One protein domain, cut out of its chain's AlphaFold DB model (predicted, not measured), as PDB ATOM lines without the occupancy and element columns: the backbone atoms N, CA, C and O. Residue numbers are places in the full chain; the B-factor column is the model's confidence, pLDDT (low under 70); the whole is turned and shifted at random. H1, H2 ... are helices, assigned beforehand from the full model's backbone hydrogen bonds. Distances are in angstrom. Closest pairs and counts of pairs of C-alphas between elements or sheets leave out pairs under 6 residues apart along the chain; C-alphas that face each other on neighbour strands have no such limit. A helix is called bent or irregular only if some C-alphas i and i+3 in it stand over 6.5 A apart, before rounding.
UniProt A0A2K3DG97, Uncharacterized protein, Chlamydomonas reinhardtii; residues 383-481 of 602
ATOM      1  N   ALA A 383       9.914 -22.294   1.316       88.62
ATOM      2  CA  ALA A 383       9.206 -21.760   0.165       88.62
ATOM      3  C   ALA A 383       8.748 -20.304   0.384       88.62
ATOM      4  O   ALA A 383       8.754 -19.508  -0.553       88.62
ATOM      5  N   ALA A 384       8.429 -19.926   1.626       90.00
ATOM      6  CA  ALA A 384       8.044 -18.563   1.981       90.00
ATOM      7  C   ALA A 384       9.193 -17.558   1.839       90.00
ATOM      8  O   ALA A 384       8.958 -16.389   1.531       90.00
ATOM      9  N   LYS A 385      10.442 -18.013   2.005       94.25
ATOM     10  CA  LYS A 385      11.639 -17.169   1.881       94.25
ATOM     11  C   LYS A 385      11.821 -16.619   0.468       94.25
ATOM     12  O   LYS A 385      12.374 -15.537   0.313       94.25
ATOM     13  N   PHE A 386      11.267 -17.280  -0.554       95.00
ATOM     14  CA  PHE A 386      11.203 -16.720  -1.908       95.00
ATOM     15  C   PHE A 386      10.432 -15.396  -1.983       95.00
ATOM     16  O   PHE A 386      10.615 -14.650  -2.940       95.00
ATOM     17  N   GLY A 387       9.615 -15.060  -0.977       92.50
ATOM     18  CA  GLY A 387       8.899 -13.788  -0.902       92.50
ATOM     19  C   GLY A 387       9.800 -12.558  -1.054       92.50
ATOM     20  O   GLY A 387       9.349 -11.570  -1.627       92.50
ATOM     21  N   VAL A 388      11.074 -12.633  -0.646       93.56
ATOM     22  CA  VAL A 388      12.069 -11.558  -0.831       93.56
ATOM     23  C   VAL A 388      12.346 -11.233  -2.306       93.56
ATOM     24  O   VAL A 388      12.606 -10.087  -2.664       93.56
ATOM     25  N   LEU A 389      12.244 -12.239  -3.177       94.75
ATOM     26  CA  LEU A 389      12.392 -12.116  -4.628       94.75
ATOM     27  C   LEU A 389      11.060 -11.720  -5.295       94.75
ATOM     28  O   LEU A 389      10.996 -11.476  -6.495       94.75
ATOM     29  N   GLY A 390       9.969 -11.631  -4.531       94.06
ATOM     30  CA  GLY A 390       8.673 -11.213  -5.044       94.06
ATOM     31  C   GLY A 390       8.696  -9.744  -5.493       94.06
ATOM     32  O   GLY A 390       9.080  -8.870  -4.711       94.06
ATOM     33  N   PRO A 391       8.206  -9.411  -6.700       93.44
ATOM     34  CA  PRO A 391       8.290  -8.050  -7.236       93.44
ATOM     35  C   PRO A 391       7.517  -7.031  -6.376       93.44
ATOM     36  O   PRO A 391       7.949  -5.891  -6.211       93.44
ATOM     37  N   ARG A 392       6.419  -7.441  -5.726       90.44
ATOM     38  CA  ARG A 392       5.698  -6.604  -4.753       90.44
ATOM     39  C   ARG A 392       6.511  -6.316  -3.489       90.44
ATOM     40  O   ARG A 392       6.452  -5.190  -3.000       90.44
ATOM     41  N   ALA A 393       7.234  -7.306  -2.963       90.75
ATOM     42  CA  ALA A 393       8.074  -7.142  -1.776       90.75
ATOM     43  C   ALA A 393       9.259  -6.215  -2.084       90.75
ATOM     44  O   ALA A 393       9.455  -5.224  -1.384       90.75
ATOM     45  N   LEU A 394       9.929  -6.439  -3.219       93.25
ATOM     46  CA  LEU A 394      10.976  -5.563  -3.754       93.25
ATOM     47  C   LEU A 394      10.503  -4.104  -3.895       93.25
ATOM     48  O   LEU A 394      11.209  -3.173  -3.519       93.25
ATOM     49  N   ALA A 395       9.288  -3.878  -4.405       91.94
ATOM     50  CA  ALA A 395       8.742  -2.528  -4.556       91.94
ATOM     51  C   ALA A 395       8.256  -1.886  -3.247       91.94
ATOM     52  O   ALA A 395       8.004  -0.676  -3.213       91.94
ATOM     53  N   ALA A 396       8.050  -2.682  -2.199       88.69
ATOM     54  CA  ALA A 396       7.698  -2.209  -0.866       88.69
ATOM     55  C   ALA A 396       8.933  -1.904  -0.006       88.69
ATOM     56  O   ALA A 396       8.792  -1.201   0.991       88.69
ATOM     57  N   ASP A 397      10.117  -2.385  -0.397       86.31
ATOM     58  CA  ASP A 397      11.343  -2.171   0.362       86.31
ATOM     59  C   ASP A 397      11.690  -0.678   0.514       86.31
ATOM     60  O   ASP A 397      11.697   0.116  -0.442       86.31
ATOM     61  N   SER A 398      12.002  -0.305   1.755       77.44
ATOM     62  CA  SER A 398      12.339   1.050   2.182       77.44
ATOM     63  C   SER A 398      13.848   1.317   2.213       77.44
ATOM     64  O   SER A 398      14.265   2.322   2.780       77.44
ATOM     65  N   GLY A 399      14.670   0.451   1.610       76.06
ATOM     66  CA  GLY A 399      16.127   0.563   1.624       76.06
ATOM     67  C   GLY A 399      16.753  -0.000   2.897       76.06
ATOM     68  O   GLY A 399      17.718   0.570   3.403       76.06
ATOM     69  N   VAL A 400      16.191  -1.085   3.442       77.69
ATOM     70  CA  VAL A 400      16.712  -1.705   4.667       77.69
ATOM     71  C   VAL A 400      18.117  -2.274   4.398       77.69
ATOM     72  O   VAL A 400      18.291  -3.063   3.462       77.69
ATOM     73  N   PRO A 401      19.144  -1.909   5.194       79.88
ATOM     74  CA  PRO A 401      20.461  -2.523   5.083       79.88
ATOM     75  C   PRO A 401      20.352  -4.038   5.257       79.88
ATOM     76  O   PRO A 401      19.695  -4.509   6.179       79.88
ATOM     77  N   LYS A 402      21.001  -4.798   4.374       85.00
ATOM     78  CA  LYS A 402      20.961  -6.269   4.358       85.00
ATOM     79  C   LYS A 402      19.599  -6.912   4.098       85.00
ATOM     80  O   LYS A 402      19.439  -8.107   4.335       85.00
ATOM     81  N   TYR A 403      18.638  -6.160   3.556       90.44
ATOM     82  CA  TYR A 403      17.354  -6.712   3.128       90.44
ATOM     83  C   TYR A 403      17.553  -7.991   2.306       90.44
ATOM     84  O   TYR A 403      18.240  -7.967   1.279       90.44
ATOM     85  N   GLY A 404      16.958  -9.094   2.759       92.75
ATOM     86  CA  GLY A 404      16.899 -10.335   2.004       92.75
ATOM     87  C   GLY A 404      18.100 -11.270   2.082       92.75
ATOM     88  O   GLY A 404      18.039 -12.361   1.519       92.75
ATOM     89  N   GLU A 405      19.201 -10.862   2.719       95.44
ATOM     90  CA  GLU A 405      20.431 -11.668   2.748       95.44
ATOM     91  C   GLU A 405      20.219 -13.002   3.489       95.44
ATOM     92  O   GLU A 405      20.672 -14.046   3.019       95.44
ATOM     93  N   GLU A 406      19.467 -13.000   4.596       95.56
ATOM     94  CA  GLU A 406      19.162 -14.208   5.377       95.56
ATOM     95  C   GLU A 406      18.234 -15.172   4.628       95.56
ATOM     96  O   GLU A 406      18.416 -16.394   4.661       95.56
ATOM     97  N   GLU A 407      17.226 -14.641   3.934       96.25
ATOM     98  CA  GLU A 407      16.315 -15.421   3.106       96.25
ATOM     99  C   GLU A 407      17.057 -16.084   1.948       96.25
ATOM    100  O   GLU A 407      16.903 -17.289   1.746       96.25
ATOM    101  N   VAL A 408      17.894 -15.326   1.233       97.44
ATOM    102  CA  VAL A 408      18.704 -15.841   0.122       97.44
ATOM    103  C   VAL A 408      19.704 -16.888   0.612       97.44
ATOM    104  O   VAL A 408      19.805 -17.948  -0.005       97.44
ATOM    105  N   ALA A 409      20.380 -16.664   1.742       97.88
ATOM    106  CA  ALA A 409      21.305 -17.640   2.320       97.88
ATOM    107  C   ALA A 409      20.602 -18.960   2.677       97.88
ATOM    108  O   ALA A 409      21.092 -20.043   2.355       97.88
ATOM    109  N   ALA A 410      19.425 -18.889   3.299       97.38
ATOM    110  CA  ALA A 410      18.655 -20.077   3.651       97.38
ATOM    111  C   ALA A 410      18.116 -20.824   2.416       97.38
ATOM    112  O   ALA A 410      18.098 -22.057   2.406       97.38
ATOM    113  N   LEU A 411      17.708 -20.104   1.363       97.69
ATOM    114  CA  LEU A 411      17.334 -20.706   0.078       97.69
ATOM    115  C   LEU A 411      18.531 -21.406  -0.577       97.69
ATOM    116  O   LEU A 411      18.413 -22.558  -0.991       97.69
ATOM    117  N   ALA A 412      19.686 -20.740  -0.619       97.75
ATOM    118  CA  ALA A 412      20.923 -21.290  -1.159       97.75
ATOM    119  C   ALA A 412      21.336 -22.584  -0.448       97.75
ATOM    120  O   ALA A 412      21.621 -23.586  -1.102       97.75
ATOM    121  N   GLN A 413      21.293 -22.597   0.886       97.44
ATOM    122  CA  GLN A 413      21.595 -23.791   1.676       97.44
ATOM    123  C   GLN A 413      20.606 -24.928   1.409       97.44
ATOM    124  O   GLN A 413      21.018 -26.076   1.249       97.44
ATOM    125  N   HIS A 414      19.307 -24.627   1.329       96.56
ATOM    126  CA  HIS A 414      18.297 -25.648   1.052       96.56
ATOM    127  C   HIS A 414      18.486 -26.292  -0.328       96.56
ATOM    128  O   HIS A 414      18.376 -27.510  -0.463       96.56
ATOM    129  N   PHE A 415      18.816 -25.486  -1.339       96.44
ATOM    130  CA  PHE A 415      19.062 -25.940  -2.708       96.44
ATOM    131  C   PHE A 415      20.536 -26.234  -3.004       96.44
ATOM    132  O   PHE A 415      20.910 -26.350  -4.173       96.44
ATOM    133  N   LYS A 416      21.370 -26.446  -1.975       95.88
ATOM    134  CA  LYS A 416      22.768 -26.873  -2.136       95.88
ATOM    135  C   LYS A 416      22.930 -28.074  -3.090       95.88
ATOM    136  O   LYS A 416      23.824 -28.008  -3.929       95.88
ATOM    137  N   PRO A 417      22.073 -29.121  -3.068       93.44
ATOM    138  CA  PRO A 417      22.188 -30.236  -4.017       93.44
ATOM    139  C   PRO A 417      22.081 -29.835  -5.498       93.44
ATOM    140  O   PRO A 417      22.566 -30.557  -6.361       93.44
ATOM    141  N   VAL A 418      21.450 -28.694  -5.797       93.25
ATOM    142  CA  VAL A 418      21.279 -28.152  -7.157       93.25
ATOM    143  C   VAL A 418      22.353 -27.108  -7.481       93.25
ATOM    144  O   VAL A 418      22.847 -27.032  -8.609       93.25
ATOM    145  N   LEU A 419      22.708 -26.284  -6.495       94.50
ATOM    146  CA  LEU A 419      23.645 -25.171  -6.645       94.50
ATOM    147  C   LEU A 419      25.116 -25.603  -6.588       94.50
ATOM    148  O   LEU A 419      25.941 -24.975  -7.243       94.50
ATOM    149  N   GLY A 420      25.435 -26.685  -5.875       94.38
ATOM    150  CA  GLY A 420      26.807 -27.116  -5.606       94.38
ATOM    151  C   GLY A 420      27.386 -26.499  -4.330       94.38
ATOM    152  O   GLY A 420      26.675 -25.871  -3.542       94.38
ATOM    153  N   ASP A 421      28.683 -26.705  -4.099       94.75
ATOM    154  CA  ASP A 421      29.346 -26.271  -2.861       94.75
ATOM    155  C   ASP A 421      29.404 -24.749  -2.701       94.75
ATOM    156  O   ASP A 421      29.235 -24.250  -1.587       94.75
ATOM    157  N   ASP A 422      29.481 -24.016  -3.810       94.75
ATOM    158  CA  ASP A 422      29.526 -22.551  -3.843       94.75
ATOM    159  C   ASP A 422      28.143 -21.886  -3.716       94.75
ATOM    160  O   ASP A 422      27.976 -20.709  -4.025       94.75
ATOM    161  N   CYS A 423      27.126 -22.612  -3.236       96.44
ATOM    162  CA  CYS A 423      25.742 -22.131  -3.156       96.44
ATOM    163  C   CYS A 423      25.581 -20.752  -2.482       96.44
ATOM    164  O   CYS A 423      24.702 -19.982  -2.869       96.44
ATOM    165  N   LEU A 424      26.435 -20.408  -1.510       97.62
ATOM    166  CA  LEU A 424      26.380 -19.131  -0.791       97.62
ATOM    167  C   LEU A 424      26.833 -17.916  -1.619       97.62
ATOM    168  O   LEU A 424      26.504 -16.799  -1.224       97.62
ATOM    169  N   LEU A 425      27.452 -18.103  -2.794       97.19
ATOM    170  CA  LEU A 425      27.694 -17.008  -3.749       97.19
ATOM    171  C   LEU A 425      26.393 -16.314  -4.185       97.19
ATOM    172  O   LEU A 425      26.416 -15.162  -4.620       97.19
ATOM    173  N   ALA A 426      25.240 -16.972  -4.013       97.50
ATOM    174  CA  ALA A 426      23.931 -16.352  -4.195       97.50
ATOM    175  C   ALA A 426      23.746 -15.084  -3.342       97.50
ATOM    176  O   ALA A 426      23.065 -14.157  -3.780       97.50
ATOM    177  N   VAL A 427      24.336 -15.026  -2.142       97.69
ATOM    178  CA  VAL A 427      24.228 -13.868  -1.238       97.69
ATOM    179  C   VAL A 427      25.016 -12.683  -1.790       97.69
ATOM    180  O   VAL A 427      24.484 -11.576  -1.861       97.69
ATOM    181  N   ASP A 428      26.240 -12.910  -2.267       96.50
ATOM    182  CA  ASP A 428      27.060 -11.861  -2.881       96.50
ATOM    183  C   ASP A 428      26.399 -11.324  -4.158       96.50
ATOM    184  O   ASP A 428      26.258 -10.112  -4.345       96.50
ATOM    185  N   GLN A 429      25.896 -12.226  -5.002       96.94
ATOM    186  CA  GLN A 429      25.136 -11.871  -6.203       96.94
ATOM    187  C   GLN A 429      23.862 -11.094  -5.858       96.94
ATOM    188  O   GLN A 429      23.511 -10.139  -6.549       96.94
ATOM    189  N   TRP A 430      23.178 -11.446  -4.766       96.44
ATOM    190  CA  TRP A 430      22.017 -10.703  -4.284       96.44
ATOM    191  C   TRP A 430      22.379  -9.277  -3.874       96.44
ATOM    192  O   TRP A 430      21.694  -8.334  -4.278       96.44
ATOM    193  N   VAL A 431      23.475  -9.087  -3.135       94.75
ATOM    194  CA  VAL A 431      23.959  -7.755  -2.743       94.75
ATOM    195  C   VAL A 431      24.241  -6.885  -3.973       94.75
ATOM    196  O   VAL A 431      23.891  -5.702  -3.971       94.75
ATOM    197  N   MET A 432      24.790  -7.470  -5.043       94.19
ATOM    198  CA  MET A 432      25.031  -6.779  -6.316       94.19
ATOM    199  C   MET A 432      23.735  -6.498  -7.100       94.19
ATOM    200  O   MET A 432      23.582  -5.428  -7.692       94.19
ATOM    201  N   ALA A 433      22.779  -7.432  -7.100       94.94
ATOM    202  CA  ALA A 433      21.561  -7.350  -7.908       94.94
ATOM    203  C   ALA A 433      20.444  -6.498  -7.290       94.94
ATOM    204  O   ALA A 433      19.681  -5.854  -8.022       94.94
ATOM    205  N   ARG A 434      20.313  -6.505  -5.955       94.00
ATOM    206  CA  ARG A 434      19.105  -6.042  -5.246       94.00
ATOM    207  C   ARG A 434      18.704  -4.614  -5.593       94.00
ATOM    208  O   ARG A 434      17.525  -4.350  -5.800       94.00
ATOM    209  N   ALA A 435      19.667  -3.699  -5.726       92.12
ATOM    210  CA  ALA A 435      19.383  -2.290  -5.993       92.12
ATOM    211  C   ALA A 435      18.672  -2.104  -7.342       92.12
ATOM    212  O   ALA A 435      17.691  -1.362  -7.434       92.12
ATOM    213  N   ARG A 436      19.115  -2.830  -8.378       93.94
ATOM    214  CA  ARG A 436      18.478  -2.797  -9.699       93.94
ATOM    215  C   ARG A 436      17.115  -3.484  -9.680       93.94
ATOM    216  O   ARG A 436      16.170  -2.931 -10.231       93.94
ATOM    217  N   LEU A 437      16.995  -4.638  -9.023       94.81
ATOM    218  CA  LEU A 437      15.714  -5.344  -8.890       94.81
ATOM    219  C   LEU A 437      14.654  -4.467  -8.203       94.81
ATOM    220  O   LEU A 437      13.537  -4.345  -8.705       94.81
ATOM    221  N   ILE A 438      15.020  -3.795  -7.106       93.69
ATOM    222  CA  ILE A 438      14.151  -2.858  -6.380       93.69
ATOM    223  C   ILE A 438      13.769  -1.666  -7.262       93.69
ATOM    224  O   ILE A 438      12.600  -1.278  -7.286       93.69
ATOM    225  N   ALA A 439      14.719  -1.086  -8.002       92.44
ATOM    226  CA  ALA A 439      14.446   0.043  -8.890       92.44
ATOM    227  C   ALA A 439      13.418  -0.320  -9.976       92.44
ATOM    228  O   ALA A 439      12.413   0.378 -10.120       92.44
ATOM    229  N   VAL A 440      13.616  -1.452 -10.661       92.94
ATOM    230  CA  VAL A 440      12.694  -1.949 -11.698       92.94
ATOM    231  C   VAL A 440      11.321  -2.281 -11.101       92.94
ATOM    232  O   VAL A 440      10.288  -1.943 -11.678       92.94
ATOM    233  N   ALA A 441      11.280  -2.891  -9.914       93.44
ATOM    234  CA  ALA A 441      10.029  -3.194  -9.226       93.44
ATOM    235  C   ALA A 441       9.258  -1.914  -8.838       93.44
ATOM    236  O   ALA A 441       8.050  -1.816  -9.060       93.44
ATOM    237  N   LYS A 442       9.945  -0.895  -8.303       92.19
ATOM    238  CA  LYS A 442       9.337   0.405  -7.966       92.19
ATOM    239  C   LYS A 442       8.814   1.135  -9.198       92.19
ATOM    240  O   LYS A 442       7.775   1.785  -9.106       92.19
ATOM    241  N   GLU A 443       9.503   1.032 -10.330       90.25
ATOM    242  CA  GLU A 443       9.041   1.584 -11.603       90.25
ATOM    243  C   GLU A 443       7.765   0.888 -12.087       90.25
ATOM    244  O   GLU A 443       6.767   1.560 -12.341       90.25
ATOM    245  N   GLN A 444       7.737  -0.446 -12.097       87.50
ATOM    246  CA  GLN A 444       6.539  -1.196 -12.481       87.50
ATOM    247  C   GLN A 444       5.355  -0.918 -11.543       87.50
ATOM    248  O   GLN A 444       4.223  -0.803 -11.993       87.50
ATOM    249  N   LYS A 445       5.587  -0.732 -10.239       88.56
ATOM    250  CA  LYS A 445       4.514  -0.363  -9.301       88.56
ATOM    251  C   LYS A 445       3.820   0.953  -9.684       88.56
ATOM    252  O   LYS A 445       2.635   1.109  -9.397       88.56
ATOM    253  N   LYS A 446       4.526   1.891 -10.331       87.12
ATOM    254  CA  LYS A 446       3.951   3.167 -10.790       87.12
ATOM    255  C   LYS A 446       3.016   3.004 -11.990       87.12
ATOM    256  O   LYS A 446       2.139   3.847 -12.148       87.12
ATOM    257  N   SER A 447       3.161   1.950 -12.801       80.06
ATOM    258  CA  SER A 447       2.243   1.697 -13.925       80.06
ATOM    259  C   SER A 447       0.847   1.267 -13.460       80.06
ATOM    260  O   SER A 447      -0.105   1.354 -14.226       80.06
ATOM    261  N   GLY A 448       0.709   0.841 -12.196       73.19
ATOM    262  CA  GLY A 448      -0.547   0.344 -11.631       73.19
ATOM    263  C   GLY A 448      -0.843  -1.122 -11.967       73.19
ATOM    264  O   GLY A 448      -1.865  -1.648 -11.525       73.19
ATOM    265  N   ASP A 449       0.047  -1.797 -12.699       72.94
ATOM    266  CA  ASP A 449      -0.134  -3.193 -13.081       72.94
ATOM    267  C   ASP A 449       0.053  -4.156 -11.904       72.94
ATOM    268  O   ASP A 449       0.851  -3.948 -10.983       72.94
ATOM    269  N   VAL A 450      -0.657  -5.282 -11.968       73.56
ATOM    270  CA  VAL A 450      -0.433  -6.404 -11.056       73.56
ATOM    271  C   VAL A 450       0.971  -6.959 -11.290       73.56
ATOM    272  O   VAL A 450       1.282  -7.512 -12.344       73.56
ATOM    273  N   MET A 451       1.824  -6.812 -10.282       84.94
ATOM    274  CA  MET A 451       3.217  -7.248 -10.331       84.94
ATOM    275  C   MET A 451       3.311  -8.770 -10.184       84.94
ATOM    276  O   MET A 451       3.304  -9.272  -9.065       84.94
ATOM    277  N   LYS A 452       3.380  -9.490 -11.307       90.81
ATOM    278  CA  LYS A 452       3.591 -10.945 -11.341       90.81
ATOM    279  C   LYS A 452       5.069 -11.295 -11.472       90.81
ATOM    280  O   LYS A 452       5.781 -10.653 -12.247       90.81
ATOM    281  N   ALA A 453       5.512 -12.347 -10.790       93.44
ATOM    282  CA  ALA A 453       6.919 -12.736 -10.789       93.44
ATOM    283  C   ALA A 453       7.437 -13.215 -12.157       93.44
ATOM    284  O   ALA A 453       8.505 -12.773 -12.570       93.44
ATOM    285  N   ARG A 454       6.702 -14.067 -12.892       93.06
ATOM    286  CA  ARG A 454       7.182 -14.578 -14.195       93.06
ATOM    287  C   ARG A 454       7.414 -13.467 -15.228       93.06
ATOM    288  O   ARG A 454       8.567 -13.306 -15.622       93.06
ATOM    289  N   PRO A 455       6.430 -12.611 -15.569       91.75
ATOM    290  CA  PRO A 455       6.663 -11.495 -16.491       91.75
ATOM    291  C   PRO A 455       7.722 -10.494 -16.008       91.75
ATOM    292  O   PRO A 455       8.372  -9.837 -16.820       91.75
ATOM    293  N   PHE A 456       7.876 -10.330 -14.688       93.69
ATOM    294  CA  PHE A 456       8.916  -9.474 -14.117       93.69
ATOM    295  C   PHE A 456      10.313 -10.033 -14.408       93.69
ATOM    296  O   PHE A 456      11.167  -9.306 -14.918       93.69
ATOM    297  N   TYR A 457      10.531 -11.322 -14.141       94.75
ATOM    298  CA  TYR A 457      11.834 -11.956 -14.314       94.75
ATOM    299  C   TYR A 457      12.145 -12.374 -15.753       94.75
ATOM    300  O   TYR A 457      13.314 -12.362 -16.113       94.75
ATOM    301  N   GLU A 458      11.155 -12.640 -16.609       89.88
ATOM    302  CA  GLU A 458      11.366 -12.923 -18.043       89.88
ATOM    303  C   GLU A 458      12.245 -11.864 -18.728       89.88
ATOM    304  O   GLU A 458      13.093 -12.186 -19.554       89.88
ATOM    305  N   ARG A 459      12.108 -10.591 -18.336       90.06
ATOM    306  CA  ARG A 459      12.910  -9.479 -18.878       90.06
ATOM    307  C   ARG A 459      14.269  -9.293 -18.196       90.06
ATOM    308  O   ARG A 459      15.071  -8.479 -18.647       90.06
ATOM    309  N   LEU A 460      14.505  -9.981 -17.082       94.06
ATOM    310  CA  LEU A 460      15.671  -9.799 -16.214       94.06
ATOM    311  C   LEU A 460      16.582 -11.028 -16.175       94.06
ATOM    312  O   LEU A 460      17.744 -10.877 -15.806       94.06
ATOM    313  N   LEU A 461      16.094 -12.209 -16.564       92.94
ATOM    314  CA  LEU A 461      16.843 -13.466 -16.500       92.94
ATOM    315  C   LEU A 461      18.151 -13.396 -17.286       92.94
ATOM    316  O   LEU A 461      19.188 -13.680 -16.713       92.94
ATOM    317  N   SER A 462      18.138 -12.901 -18.527       91.88
ATOM    318  CA  SER A 462      19.371 -12.749 -19.319       91.88
ATOM    319  C   SER A 462      20.424 -11.875 -18.615       91.88
ATOM    320  O   SER A 462      21.613 -12.195 -18.621       91.88
ATOM    321  N   TRP A 463      19.994 -10.799 -17.949       95.06
ATOM    322  CA  TRP A 463      20.895  -9.945 -17.171       95.06
ATOM    323  C   TRP A 463      21.396 -10.634 -15.892       95.06
ATOM    324  O   TRP A 463      22.581 -10.528 -15.582       95.06
ATOM    325  N   LEU A 464      20.525 -11.346 -15.171       94.50
ATOM    326  CA  LEU A 464      20.901 -12.123 -13.985       94.50
ATOM    327  C   LEU A 464      21.901 -13.232 -14.344       94.50
ATOM    328  O   LEU A 464      22.934 -13.343 -13.687       94.50
ATOM    329  N   SER A 465      21.655 -13.964 -15.433       91.38
ATOM    330  CA  SER A 465      22.547 -15.001 -15.961       91.38
ATOM    331  C   SER A 465      23.946 -14.456 -16.255       91.38
ATOM    332  O   SER A 465      24.936 -15.134 -15.995       91.38
ATOM    333  N   GLY A 466      24.045 -13.218 -16.756       91.81
ATOM    334  CA  GLY A 466      25.325 -12.542 -16.982       91.81
ATOM    335  C   GLY A 466      26.032 -12.069 -15.706       91.81
ATOM    336  O   GLY A 466      27.227 -11.794 -15.748       91.81
ATOM    337  N   MET A 467      25.319 -11.963 -14.581       91.12
ATOM    338  CA  MET A 467      25.887 -11.563 -13.291       91.12
ATOM    339  C   MET A 467      26.449 -12.750 -12.514       91.12
ATOM    340  O   MET A 467      27.524 -12.645 -11.928       91.12
ATOM    341  N   GLY A 468      25.711 -13.855 -12.465       93.19
ATOM    342  CA  GLY A 468      26.098 -14.999 -11.657       93.19
ATOM    343  C   GLY A 468      25.070 -16.121 -11.674       93.19
ATOM    344  O   GLY A 468      23.877 -15.906 -11.899       93.19
ATOM    345  N   ARG A 469      25.546 -17.347 -11.464       95.19
ATOM    346  CA  ARG A 469      24.741 -18.560 -11.615       95.19
ATOM    347  C   ARG A 469      23.797 -18.769 -10.435       95.19
ATOM    348  O   ARG A 469      22.635 -19.094 -10.644       95.19
ATOM    349  N   GLU A 470      24.282 -18.635  -9.210       97.06
ATOM    350  CA  GLU A 470      23.628 -19.166  -8.014       97.06
ATOM    351  C   GLU A 470      22.312 -18.439  -7.706       97.06
ATOM    352  O   GLU A 470      21.273 -19.079  -7.534       97.06
ATOM    353  N   LEU A 471      22.313 -17.103  -7.735       97.38
ATOM    354  CA  LEU A 471      21.100 -16.295  -7.610       97.38
ATOM    355  C   LEU A 471      20.148 -16.531  -8.787       97.38
ATOM    356  O   LEU A 471      18.937 -16.629  -8.587       97.38
ATOM    357  N   THR A 472      20.680 -16.649 -10.006       96.44
ATOM    358  CA  THR A 472      19.876 -16.921 -11.206       96.44
ATOM    359  C   THR A 472      19.141 -18.249 -11.084       96.44
ATOM    360  O   THR A 472      17.942 -18.308 -11.344       96.44
ATOM    361  N   VAL A 473      19.815 -19.298 -10.610       96.06
ATOM    362  CA  VAL A 473      19.206 -20.609 -10.364       96.06
ATOM    363  C   VAL A 473      18.149 -20.520  -9.262       96.06
ATOM    364  O   VAL A 473      17.075 -21.093  -9.423       96.06
ATOM    365  N   LEU A 474      18.371 -19.765  -8.179       97.25
ATOM    366  CA  LEU A 474      17.330 -19.547  -7.162       97.25
ATOM    367  C   LEU A 474      16.091 -18.847  -7.741       97.25
ATOM    368  O   LEU A 474      14.964 -19.268  -7.474       97.25
ATOM    369  N   VAL A 475      16.282 -17.818  -8.572       96.81
ATOM    370  CA  VAL A 475      15.184 -17.156  -9.290       96.81
ATOM    371  C   VAL A 475      14.483 -18.151 -10.217       96.81
ATOM    372  O   VAL A 475      13.264 -18.265 -10.179       96.81
ATOM    373  N   GLN A 476      15.217 -18.936 -10.999       95.75
ATOM    374  CA  GLN A 476      14.647 -19.961 -11.876       95.75
ATOM    375  C   GLN A 476      13.829 -21.003 -11.097       95.75
ATOM    376  O   GLN A 476      12.704 -21.308 -11.496       95.75
ATOM    377  N   ILE A 477      14.334 -21.488  -9.954       95.81
ATOM    378  CA  ILE A 477      13.607 -22.389  -9.046       95.81
ATOM    379  C   ILE A 477      12.293 -21.740  -8.601       95.81
ATOM    380  O   ILE A 477      11.236 -22.363  -8.712       95.81
ATOM    381  N   MET A 478      12.329 -20.474  -8.171       95.50
ATOM    382  CA  MET A 478      11.127 -19.723  -7.797       95.50
ATOM    383  C   MET A 478      10.084 -19.690  -8.922       95.50
ATOM    384  O   MET A 478       8.888 -19.838  -8.662       95.50
ATOM    385  N   LEU A 479      10.521 -19.496 -10.167       94.62
ATOM    386  CA  LEU A 479       9.625 -19.365 -11.315       94.62
ATOM    387  C   LEU A 479       9.013 -20.699 -11.766       94.62
ATOM    388  O   LEU A 479       7.877 -20.707 -12.255       94.62
ATOM    389  N   VAL A 480       9.725 -21.818 -11.586       94.44
ATOM    390  CA  VAL A 480       9.208 -23.160 -11.910       94.44
ATOM    391  C   VAL A 480       8.359 -23.767 -10.788       94.44
ATOM    392  O   VAL A 480       7.606 -24.708 -11.054       94.44
ATOM    393  N   LEU A 481       8.408 -23.233  -9.560       93.00
ATOM    394  CA  LEU A 481       7.521 -23.641  -8.463       93.00
ATOM    395  C   LEU A 481       6.056 -23.368  -8.830       93.00
ATOM    396  O   LEU A 481       5.601 -22.224  -8.841       93.00
TER     397      LEU A 481
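This is residues 383 to 481 of the 602 residues of an uncharacterized protein of Chlamydomonas reinhardtii (UniProt A0A2K3DG97). A long bent helix, H5, runs along much of this compact domain, and shorter helices pack on its two arms: H3 runs beside H5a, H8 makes a corner with H5a where its residues 469 to 474 meet that arm, and H2 crosses H5b. H1 packs on H3, and H7 and H8 form a helical hairpin. The printed part has 99 residues with eight named helices, H1 to H8 in chain order, and no named strand: all helix, mostly crossed. The radius of gyration of the C-alphas is 12.7 A and the spans are 41 by 27 by 25 A.

H5, residues 425 to 447, was assigned as one helix by its hydrogen bonds but is bent, C-alphas 432 and 435 being 7.2 A apart; its arms H5a, residues 425 to 432, and H5b, residues 435 to 447, stand at a steep tilt of 59 degrees. H8, residues 469 to 480, touches H5a with residues 469 to 474 alone, about perpendicular at 89 degrees; the closest C-alphas, of Ala 426 and Leu 471, are 4.4 A apart. H3, residues 405 to 414, touches H5a at a shallow tilt of 24 degrees, opposite ways, closest at the C-alphas of Glu 405 and Val 427, 5.9 A. H2, residues 391 to 396, touches H5b about perpendicular at 89 degrees, closest at the C-alphas of Ala 395 and Lys 442, 4.5 A. H1, residues 383 to 389, touches H3, closest at the C-alphas of Lys 385 and Glu 407, 5.1 A. H7, residues 461 to 467, touches H8 residues 471 to 472 alone, closest at the C-alphas of Leu 464 and Thr 472, 5.6 A. H6, residues 453 to 458, only just touches H8 residues 475 to 479 alone, with 3 pairs of C-alphas within 8 A, closest at Arg 454 and Leu 479, 6.1 A. H4, residues 416 to 419, is close to but not clearly touching H8. Every O i to N i+4 pair is within hydrogen-bond range in H2, H3, H5a, H6, H7 and H8; H5b has 8 of 9, H1 0 of 3 but 4 of 4 O i to N i+3 pairs, and H4 is too short for such a pair.

From first to last C-alpha, H5b measures 19.3 A, H8 16.2 A and H3 14.2 A. H1 begins at C-alpha 383 (9.206, -21.760, 0.165), and H8 ends at C-alpha 480 (9.208, -23.160, -11.910).

The C-alphas of Asp 421 and Gly 448 are the two farthest apart, 41.0 A. The printed part has no cut, no link is long, and no printed residue is under 70 in pLDDT.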